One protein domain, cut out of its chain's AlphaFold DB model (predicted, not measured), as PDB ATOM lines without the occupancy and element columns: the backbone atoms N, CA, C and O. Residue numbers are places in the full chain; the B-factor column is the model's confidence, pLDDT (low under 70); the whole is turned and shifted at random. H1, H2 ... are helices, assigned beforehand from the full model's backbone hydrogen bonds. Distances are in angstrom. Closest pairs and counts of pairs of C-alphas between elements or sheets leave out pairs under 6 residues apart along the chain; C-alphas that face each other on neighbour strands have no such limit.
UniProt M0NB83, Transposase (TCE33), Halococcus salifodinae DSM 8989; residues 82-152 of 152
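AT A GLANCE: This is residues 82 to 152 of the 152 residues of the protein "Transposase (TCE33)" of Halococcus salifodinae DSM 8989 (UniProt M0NB83). One helix, H1, lies across a wide V made by two others, H2 and H4, which meet near their first residues. The short helices H3 and H5 follow at the far ends of the V's two arms, on either side of H1, and the four helices curve like a cup round H1, while residues 82 to 85 trail away from it. The printed part has 71 residues with five named helices, H1 to H5 in order along the chain, and no named strand; the class is all helix, with 48 residues in the helices. It is compact, with a radius of gyration of the C-alphas of 11.7 A, and its C-alphas span 32 by 31 by 19 A.

HOW THE PARTS SIT: H1, residues 89 to 101, has its centre nearest to the mean of the C-alphas, at 4.6 A. H1 touches H2, residues 107 to 116, with residues 95 to 99 alone; the closest C-alphas are those of Arg 99 and Leu 110, 5.9 A apart, and the lines are about perpendicular at 85 degrees. H3, residues 118 to 124, is close to H2 but not clearly touching, with the closest C-alphas, those of Leu 114 and Leu 121, 6.7 A apart. H3 is also close to H1 but not clearly touching, with the closest C-alphas, those of Val 91 and Leu 124, 6.6 A apart. H4, residues 132 to 142, touches H2 at a steep tilt of 49 degrees, opposite ways, with the closest C-alphas, those of Glu 107 and Gln 132, 5.7 A apart. H1 and H4 only just touch, with 3 pairs of C-alphas within 8 A and with residues 92 to 96 of H1 alone; the closest C-alphas are those of Ile 92 and Leu 135, 7.2 A apart, and the lines are about perpendicular at 74 degrees. H5, residues 145 to 151, is close to H1 but not clearly touching, with the closest C-alphas, those of Leu 97 and Leu 151, 7.8 A apart. H5 is apart from H2 and H3, and only just apart from H4, at 8.4 A. In H1, H2, H3, H4 and H5 every O i to N i+4 pair is within hydrogen-bond range.

IN THESE COORDINATES: H1 begins at C-alpha 89, (105.447, 105.459, 83.531), and is 18.2 A long. H2 is 14.5 A long and H4 14.6 A; C-alpha 132, where H4 begins, is at (106.754, 102.271, 68.274). H3 and H5 have seven residues each, and H5 ends at C-alpha 151, (120.278, 107.090, 81.964).

THE WHOLE: The two C-alphas farthest apart, those of Trp 82 and Ala 116, are 32.4 A apart. The printed part has no cut and ends at residue 152, the chain's last. The links H1 to H2, H2 to H3 and H4 to H5 are tight, and H3 to H4 is short. The mean pLDDT of the printed part is 82.9; it is under 70 in residues 82 to 85, 146 to 147 and 150 to 152 of this predicted model.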
ATOM      1  N   TRP A  82      96.295 114.675  82.046       55.09
ATOM      2  CA  TRP A  82      95.357 114.604  80.915       55.09
ATOM      3  C   TRP A  82      95.733 113.521  79.881       55.09
ATOM      4  O   TRP A  82      94.939 113.231  78.991       55.09
ATOM      5  N   HIS A  83      96.877 112.852  80.068       56.94
ATOM      6  CA  HIS A  83      97.293 111.614  79.392       56.94
ATOM      7  C   HIS A  83      96.977 110.340  80.206       56.94
ATOM      8  O   HIS A  83      97.673 109.332  80.105       56.94
ATOM      9  N   THR A  84      95.920 110.351  81.021       52.78
ATOM     10  CA  THR A  84      95.569 109.273  81.976       52.78
ATOM     11  C   THR A  84      95.266 107.906  81.343       52.78
ATOM     12  O   THR A  84      95.153 106.925  82.069       52.78
ATOM     13  N   ASN A  85      95.165 107.825  80.012       59.09
ATOM     14  CA  ASN A  85      94.990 106.579  79.253       59.09
ATOM     15  C   ASN A  85      96.299 106.059  78.626       59.09
ATOM     16  O   ASN A  85      96.258 105.260  77.695       59.09
ATOM     17  N   THR A  86      97.455 106.554  79.069       71.44
ATOM     18  CA  THR A  86      98.764 106.096  78.584       71.44
ATOM     19  C   THR A  86      99.342 105.004  79.478       71.44
ATOM     20  O   THR A  86      98.922 104.816  80.618       71.44
ATOM     21  N   ILE A  87     100.301 104.254  78.937       79.25
ATOM     22  CA  ILE A  87     100.995 103.181  79.655       79.25
ATOM     23  C   ILE A  87     101.697 103.742  80.898       79.25
ATOM     24  O   ILE A  87     102.268 104.842  80.857       79.25
ATOM     25  N   ASP A  88     101.668 102.957  81.980       83.56
ATOM     26  CA  ASP A  88     102.334 103.254  83.248       83.56
ATOM     27  C   ASP A  88     103.776 103.741  83.029       83.56
ATOM     28  O   ASP A  88     104.555 103.153  82.273       83.56
ATOM     29  N   PHE A  89     104.131 104.842  83.694       82.50
ATOM     30  CA  PHE A  89     105.447 105.459  83.531       82.50
ATOM     31  C   PHE A  89     106.578 104.528  83.985       82.50
ATOM     32  O   PHE A  89     107.649 104.495  83.375       82.50
ATOM     33  N   GLY A  90     106.332 103.724  85.022       84.38
ATOM     34  CA  GLY A  90     107.280 102.726  85.498       84.38
ATOM     35  C   GLY A  90     107.532 101.640  84.457       84.38
ATOM     36  O   GLY A  90     108.683 101.312  84.183       84.38
ATOM     37  N   VAL A  91     106.477 101.110  83.838       87.38
ATOM     38  CA  VAL A  91     106.580 100.147  82.727       87.38
ATOM     39  C   VAL A  91     107.403 100.720  81.573       87.38
ATOM     40  O   VAL A  91     108.387 100.110  81.155       87.38
ATOM     41  N   ILE A  92     107.052 101.913  81.095       89.00
ATOM     42  CA  ILE A  92     107.761 102.582  79.998       89.00
ATOM     43  C   ILE A  92     109.241 102.819  80.342       89.00
ATOM     44  O   ILE A  92     110.116 102.627  79.498       89.00
ATOM     45  N   SER A  93     109.541 103.186  81.590       87.31
ATOM     46  CA  SER A  93     110.921 103.367  82.052       87.31
ATOM     47  C   SER A  93     111.730 102.073  81.966       87.31
ATOM     48  O   SER A  93     112.844 102.085  81.451       87.31
ATOM     49  N   ARG A  94     111.167 100.944  82.407       90.00
ATOM     50  CA  ARG A  94     111.837  99.633  82.328       90.00
ATOM     51  C   ARG A  94     112.080  99.196  80.891       90.00
ATOM     52  O   ARG A  94     113.156  98.704  80.573       90.00
ATOM     53  N   LEU A  95     111.111  99.443  80.015       91.44
ATOM     54  CA  LEU A  95     111.234  99.174  78.588       91.44
ATOM     55  C   LEU A  95     112.396  99.946  77.955       91.44
ATOM     56  O   LEU A  95     113.224  99.358  77.260       91.44
ATOM     57  N   HIS A  96     112.524 101.242  78.247       90.75
ATOM     58  CA  HIS A  96     113.663 102.014  77.754       90.75
ATOM     59  C   HIS A  96     114.992 101.607  78.398       90.75
ATOM     60  O   HIS A  96     116.002 101.624  77.702       90.75
ATOM     61  N   LEU A  97     115.014 101.176  79.664       90.12
ATOM     62  CA  LEU A  97     116.219 100.601  80.275       90.12
ATOM     63  C   LEU A  97     116.675  99.327  79.547       90.12
ATOM     64  O   LEU A  97     117.862  99.188  79.270       90.12
ATOM     65  N   ILE A  98     115.749  98.435  79.181       92.62
ATOM     66  CA  ILE A  98     116.052  97.229  78.390       92.62
ATOM     67  C   ILE A  98     116.590  97.621  77.009       92.62
ATOM     68  O   ILE A  98     117.616  97.103  76.573       92.62
ATOM     69  N   ARG A  99     115.960  98.600  76.345       93.31
ATOM     70  CA  ARG A  99     116.451  99.130  75.062       93.31
ATOM     71  C   ARG A  99     117.892  99.642  75.165       93.31
ATOM     72  O   ARG A  99     118.717  99.323  74.312       93.31
ATOM     73  N   LEU A 100     118.178 100.440  76.194       91.69
ATOM     74  CA  LEU A 100     119.504 101.011  76.434       91.69
ATOM     75  C   LEU A 100     120.533  99.925  76.770       91.69
ATOM     76  O   LEU A 100     121.644  99.972  76.252       91.69
ATOM     77  N   TYR A 101     120.150  98.915  77.556       92.00
ATOM     78  CA  TYR A 101     120.995  97.761  77.871       92.00
ATOM     79  C   TYR A 101     121.459  97.013  76.612       92.00
ATOM     80  O   TYR A 101     122.635  96.672  76.498       92.00
ATOM     81  N   HIS A 102     120.574  96.827  75.630       92.38
ATOM     82  CA  HIS A 102     120.935  96.220  74.344       92.38
ATOM     83  C   HIS A 102     121.651  97.163  73.371       92.38
ATOM     84  O   HIS A 102     122.034  96.747  72.276       92.38
ATOM     85  N   GLY A 103     121.823  98.437  73.731       91.88
ATOM     86  CA  GLY A 103     122.406  99.448  72.853       91.88
ATOM     87  C   GLY A 103     121.546  99.754  71.624       91.88
ATOM     88  O   GLY A 103     122.074 100.155  70.586       91.88
ATOM     89  N   TRP A 104     120.229  99.538  71.700       94.25
ATOM     90  CA  TRP A 104     119.334  99.807  70.580       94.25
ATOM     91  C   TRP A 104     119.041 101.298  70.453       94.25
ATOM     92  O   TRP A 104     118.425 101.916  71.320       94.25
ATOM     93  N   GLU A 105     119.420 101.860  69.310       88.25
ATOM     94  CA  GLU A 105     119.178 103.268  68.998       88.25
ATOM     95  C   GLU A 105     117.683 103.574  68.822       88.25
ATOM     96  O   GLU A 105     117.204 104.632  69.224       88.25
ATOM     97  N   HIS A 106     116.914 102.638  68.259       88.75
ATOM     98  CA  HIS A 106     115.521 102.864  67.868       88.75
ATOM     99  C   HIS A 106     114.545 101.951  68.612       88.75
ATOM    100  O   HIS A 106     114.822 100.779  68.864       88.75
ATOM    101  N   GLU A 107     113.354 102.477  68.901       90.56
ATOM    102  CA  GLU A 107     112.263 101.774  69.588       90.56
ATOM    103  C   GLU A 107     111.760 100.560  68.795       90.56
ATOM    104  O   GLU A 107     111.285  99.594  69.381       90.56
ATOM    105  N   THR A 108     111.917 100.558  67.467       90.75
ATOM    106  CA  THR A 108     111.511  99.437  66.606       90.75
ATOM    107  C   THR A 108     112.206  98.126  66.978       90.75
ATOM    108  O   THR A 108     111.571  97.075  66.923       90.75
ATOM    109  N   ALA A 109     113.482  98.173  67.379       92.56
ATOM    110  CA  ALA A 109     114.208  96.977  67.809       92.56
ATOM    111  C   ALA A 109     113.610  96.396  69.101       92.56
ATOM    112  O   ALA A 109     113.449  95.185  69.213       92.56
ATOM    113  N   LEU A 110     113.195  97.269  70.026       92.44
ATOM    114  CA  LEU A 110     112.506  96.866  71.247       92.44
ATOM    115  C   LEU A 110     111.134  96.246  70.950       92.44
ATOM    116  O   LEU A 110     110.827  95.200  71.509       92.44
ATOM    117  N   CYS A 111     110.330  96.828  70.052       90.25
ATOM    118  CA  CYS A 111     109.039  96.238  69.671       90.25
ATOM    119  C   CYS A 111     109.211  94.820  69.103       90.25
ATOM    120  O   CYS A 111     108.552  93.889  69.549       90.25
ATOM    121  N   GLN A 112     110.144  94.645  68.160       91.00
ATOM    122  CA  GLN A 112     110.426  93.336  67.558       91.00
ATOM    123  C   GLN A 112     110.909  92.313  68.587       91.00
ATOM    124  O   GLN A 112     110.594  91.130  68.475       91.00
ATOM    125  N   TYR A 113     111.681  92.767  69.573       91.56
ATOM    126  CA  TYR A 113     112.149  91.910  70.648       91.56
ATOM    127  C   TYR A 113     111.009  91.446  71.556       91.56
ATOM    128  O   TYR A 113     110.871  90.253  71.804       91.56
ATOM    129  N   LEU A 114     110.159  92.371  71.997       88.56
ATOM    130  CA  LEU A 114     109.018  92.069  72.859       88.56
ATOM    131  C   LEU A 114     107.988  91.159  72.176       88.56
ATOM    132  O   LEU A 114     107.419  90.291  72.833       88.56
ATOM    133  N   ASP A 115     107.792  91.302  70.862       88.12
ATOM    134  CA  ASP A 115     106.956  90.386  70.075       88.12
ATOM    135  C   ASP A 115     107.515  88.950  70.063       88.12
ATOM    136  O   ASP A 115     106.759  87.981  69.953       88.12
ATOM    137  N   ALA A 116     108.839  88.801  70.165       89.00
ATOM    138  CA  ALA A 116     109.521  87.512  70.182       89.00
ATOM    139  C   ALA A 116     109.685  86.920  71.594       89.00
ATOM    140  O   ALA A 116     109.881  85.708  71.705       89.00
ATOM    141  N   GLU A 117     109.582  87.736  72.649       87.81
ATOM    142  CA  GLU A 117     109.835  87.341  74.040       87.81
ATOM    143  C   GLU A 117     108.626  87.616  74.961       87.81
ATOM    144  O   GLU A 117     108.631  88.539  75.782       87.81
ATOM    145  N   PRO A 118     107.556  86.802  74.866       82.88
ATOM    146  CA  PRO A 118     106.344  86.998  75.659       82.88
ATOM    147  C   PRO A 118     106.559  86.804  77.167       82.88
ATOM    148  O   PRO A 118     105.768  87.313  77.958       82.88
ATOM    149  N   SER A 119     107.618  86.099  77.586       84.56
ATOM    150  CA  SER A 119     107.933  85.942  79.013       84.56
ATOM    151  C   SER A 119     108.372  87.263  79.655       84.56
ATOM    152  O   SER A 119     108.018  87.551  80.798       84.56
ATOM    153  N   LEU A 120     109.053  88.124  78.893       86.44
ATOM    154  CA  LEU A 120     109.465  89.446  79.349       86.44
ATOM    155  C   LEU A 120     108.268  90.396  79.492       86.44
ATOM    156  O   LEU A 120     108.222  91.183  80.438       86.44
ATOM    157  N   LEU A 121     107.275  90.297  78.599       85.44
ATOM    158  CA  LEU A 121     106.014  91.042  78.718       85.44
ATOM    159  C   LEU A 121     105.258  90.667  80.004       85.44
ATOM    160  O   LEU A 121     104.799  91.556  80.725       85.44
ATOM    161  N   ASP A 122     105.205  89.374  80.331       85.38
ATOM    162  CA  ASP A 122     104.615  88.881  81.582       85.38
ATOM    163  C   ASP A 122     105.382  89.403  82.809       85.38
ATOM    164  O   ASP A 122     104.784  89.961  83.732       85.38
ATOM    165  N   ALA A 123     106.718  89.346  82.781       84.69
ATOM    166  CA  ALA A 123     107.562  89.870  83.857       84.69
ATOM    167  C   ALA A 123     107.374  91.383  84.080       84.69
ATOM    168  O   ALA A 123     107.402  91.854  85.222       84.69
ATOM    169  N   LEU A 124     107.152  92.140  83.005       85.31
ATOM    170  CA  LEU A 124     106.847  93.572  83.031       85.31
ATOM    171  C   LEU A 124     105.404  93.879  83.469       85.31
ATOM    172  O   LEU A 124     105.096  95.039  83.757       85.31
ATOM    173  N   GLY A 125     104.529  92.869  83.532       82.12
ATOM    174  CA  GLY A 125     103.115  93.019  83.864       82.12
ATOM    175  C   GLY A 125     102.318  93.757  82.788       82.12
ATOM    176  O   GLY A 125     101.366  94.466  83.116       82.12
ATOM    177  N   VAL A 126     102.723  93.640  81.521       80.19
ATOM    178  CA  VAL A 126     102.043  94.272  80.384       80.19
ATOM    179  C   VAL A 126     101.275  93.246  79.565       80.19
ATOM    180  O   VAL A 126     101.798  92.205  79.188       80.19
ATOM    181  N   GLU A 127     100.020  93.564  79.254       74.75
ATOM    182  CA  GLU A 127      99.153  92.681  78.466       74.75
ATOM    183  C   GLU A 127      99.496  92.722  76.965       74.75
ATOM    184  O   GLU A 127      99.339  91.728  76.260       74.75
ATOM    185  N   PHE A 128     100.003  93.860  76.478       77.00
ATOM    186  CA  PHE A 128     100.357  94.066  75.075       77.00
ATOM    187  C   PHE A 128     101.655  94.864  74.941       77.00
ATOM    188  O   PHE A 128     101.895  95.806  75.703       77.00
ATOM    189  N   CYS A 129     102.470  94.517  73.939       78.69
ATOM    190  CA  CYS A 129     103.642  95.303  73.572       78.69
ATOM    191  C   CYS A 129     103.201  96.713  73.137       78.69
ATOM    192  O   CYS A 129     102.343  96.835  72.257       78.69
ATOM    193  N   PRO A 130     103.780  97.786  73.704       86.25
ATOM    194  CA  PRO A 130     103.554  99.133  73.200       86.25
ATOM    195  C   PRO A 130     104.023  99.246  71.751       86.25
ATOM    196  O   PRO A 130     105.064  98.693  71.380       86.25
ATOM    197  N   ASP A 131     103.289  99.997  70.935       88.44
ATOM    198  CA  ASP A 131     103.747 100.296  69.583       88.44
ATOM    199  C   ASP A 131     104.922 101.292  69.587       88.44
ATOM    200  O   ASP A 131     105.205 101.987  70.571       88.44
ATOM    201  N   GLN A 132     105.615 101.371  68.449       90.19
ATOM    202  CA  GLN A 132     106.754 102.271  68.274       90.19
ATOM    203  C   GLN A 132     106.377 103.730  68.573       90.19
ATOM    204  O   GLN A 132     107.174 104.457  69.162       90.19
ATOM    205  N   SER A 133     105.176 104.165  68.174       88.81
ATOM    206  CA  SER A 133     104.731 105.545  68.385       88.81
ATOM    207  C   SER A 133     104.614 105.860  69.873       88.81
ATOM    208  O   SER A 133     105.021 106.932  70.302       88.81
ATOM    209  N   THR A 134     104.102 104.920  70.662       88.44
ATOM    210  CA  THR A 134     103.940 105.046  72.110       88.44
ATOM    211  C   THR A 134     105.292 105.168  72.800       88.44
ATOM    212  O   THR A 134     105.477 106.057  73.633       88.44
ATOM    213  N   LEU A 135     106.252 104.314  72.435       90.19
ATOM    214  CA  LEU A 135     107.609 104.356  72.985       90.19
ATOM    215  C   LEU A 135     108.339 105.643  72.586       90.19
ATOM    216  O   LEU A 135     108.943 106.296  73.431       90.19
ATOM    217  N   TYR A 136     108.238 106.045  71.319       90.12
ATOM    218  CA  TYR A 136     108.866 107.265  70.820       90.12
ATOM    219  C   TYR A 136     108.302 108.510  71.514       90.12
ATOM    220  O   TYR A 136     109.055 109.322  72.052       90.12
ATOM    221  N   THR A 137     106.974 108.647  71.553       87.38
ATOM    222  CA  THR A 137     106.301 109.756  72.238       87.38
ATOM    223  C   THR A 137     106.690 109.788  73.707       87.38
ATOM    224  O   THR A 137     107.029 110.847  74.223       87.38
ATOM    225  N   ALA A 138     106.727 108.640  74.387       86.31
ATOM    226  CA  ALA A 138     107.179 108.611  75.765       86.31
ATOM    227  C   ALA A 138     108.632 109.091  75.906       86.31
ATOM    228  O   ALA A 138     108.882 110.000  76.695       86.31
ATOM    229  N   TRP A 139     109.567 108.546  75.122       87.75
ATOM    230  CA  TRP A 139     110.982 108.931  75.144       87.75
ATOM    231  C   TRP A 139     111.212 110.427  74.910       87.75
ATOM    232  O   TRP A 139     112.058 111.032  75.565       87.75
ATOM    233  N   HIS A 140     110.469 111.026  73.981       85.31
ATOM    234  CA  HIS A 140     110.674 112.413  73.572       85.31
ATOM    235  C   HIS A 140     109.841 113.435  74.353       85.31
ATOM    236  O   HIS A 140     110.261 114.587  74.451       85.31
ATOM    237  N   GLU A 141     108.689 113.042  74.900       81.56
ATOM    238  CA  GLU A 141     107.764 113.962  75.578       81.56
ATOM    239  C   GLU A 141     107.706 113.749  77.096       81.56
ATOM    240  O   GLU A 141     107.547 114.719  77.835       81.56
ATOM    241  N   ARG A 142     107.856 112.507  77.581       82.00
ATOM    242  CA  ARG A 142     107.774 112.176  79.019       82.00
ATOM    243  C   ARG A 142     109.143 112.146  79.693       82.00
ATOM    244  O   ARG A 142     109.251 112.555  80.842       82.00
ATOM    245  N   PHE A 143     110.199 111.697  79.013       79.38
ATOM    246  CA  PHE A 143     111.553 111.749  79.576       79.38
ATOM    247  C   PHE A 143     112.205 113.099  79.273       79.38
ATOM    248  O   PHE A 143     112.596 113.381  78.138       79.38
ATOM    249  N   THR A 144     112.352 113.938  80.302       75.44
ATOM    250  CA  THR A 144     113.094 115.199  80.177       75.44
ATOM    251  C   THR A 144     114.531 114.931  79.720       75.44
ATOM    252  O   THR A 144     115.065 113.835  79.894       75.44
ATOM    253  N   GLU A 145     115.171 115.920  79.095       75.44
ATOM    254  CA  GLU A 145     116.586 115.820  78.707       75.44
ATOM    255  C   GLU A 145     117.476 115.458  79.903       75.44
ATOM    256  O   GLU A 145     118.214 114.484  79.825       75.44
ATOM    257  N   GLU A 146     117.273 116.121  81.042       68.88
ATOM    258  CA  GLU A 146     117.948 115.811  82.309       68.88
ATOM    259  C   GLU A 146     117.754 114.347  82.739       68.88
ATOM    260  O   GLU A 146     118.702 113.683  83.149       68.88
ATOM    261  N   TYR A 147     116.544 113.792  82.597       69.81
ATOM    262  CA  TYR A 147     116.309 112.387  82.934       69.81
ATOM    263  C   TYR A 147     117.035 111.445  81.970       69.81
ATOM    264  O   TYR A 147     117.562 110.419  82.392       69.81
ATOM    265  N   ARG A 148     117.090 111.783  80.675       74.12
ATOM    266  CA  ARG A 148     117.804 110.985  79.669       74.12
ATOM    267  C   ARG A 148     119.315 111.012  79.897       74.12
ATOM    268  O   ARG A 148     119.939 109.968  79.763       74.12
ATOM    269  N   GLU A 149     119.885 112.146  80.295       70.44
ATOM    270  CA  GLU A 149     121.315 112.274  80.616       70.44
ATOM    271  C   GLU A 149     121.748 111.395  81.797       70.44
ATOM    272  O   GLU A 149     122.858 110.882  81.793       70.44
ATOM    273  N   VAL A 150     120.872 111.173  82.783       66.75
ATOM    274  CA  VAL A 150     121.155 110.296  83.938       66.75
ATOM    275  C   VAL A 150     121.054 108.802  83.581       66.75
ATOM    276  O   VAL A 150     121.516 107.953  84.345       66.75
ATOM    277  N   LEU A 151     120.430 108.466  82.446       65.00
ATOM    278  CA  LEU A 151     120.278 107.090  81.964       65.00
ATOM    279  C   LEU A 151     121.415 106.622  81.037       65.00
ATOM    280  O   LEU A 151     121.550 105.411  80.858       65.00
ATOM    281  N   TYR A 152     122.172 107.549  80.437       54.69
ATOM    282  CA  TYR A 152     123.351 107.273  79.600       54.69
ATOM    283  C   TYR A 152     124.634 107.177  80.435       54.69
ATOM    284  O   TYR A 152     125.522 106.392  80.029       54.69
TER     285      TYR A 152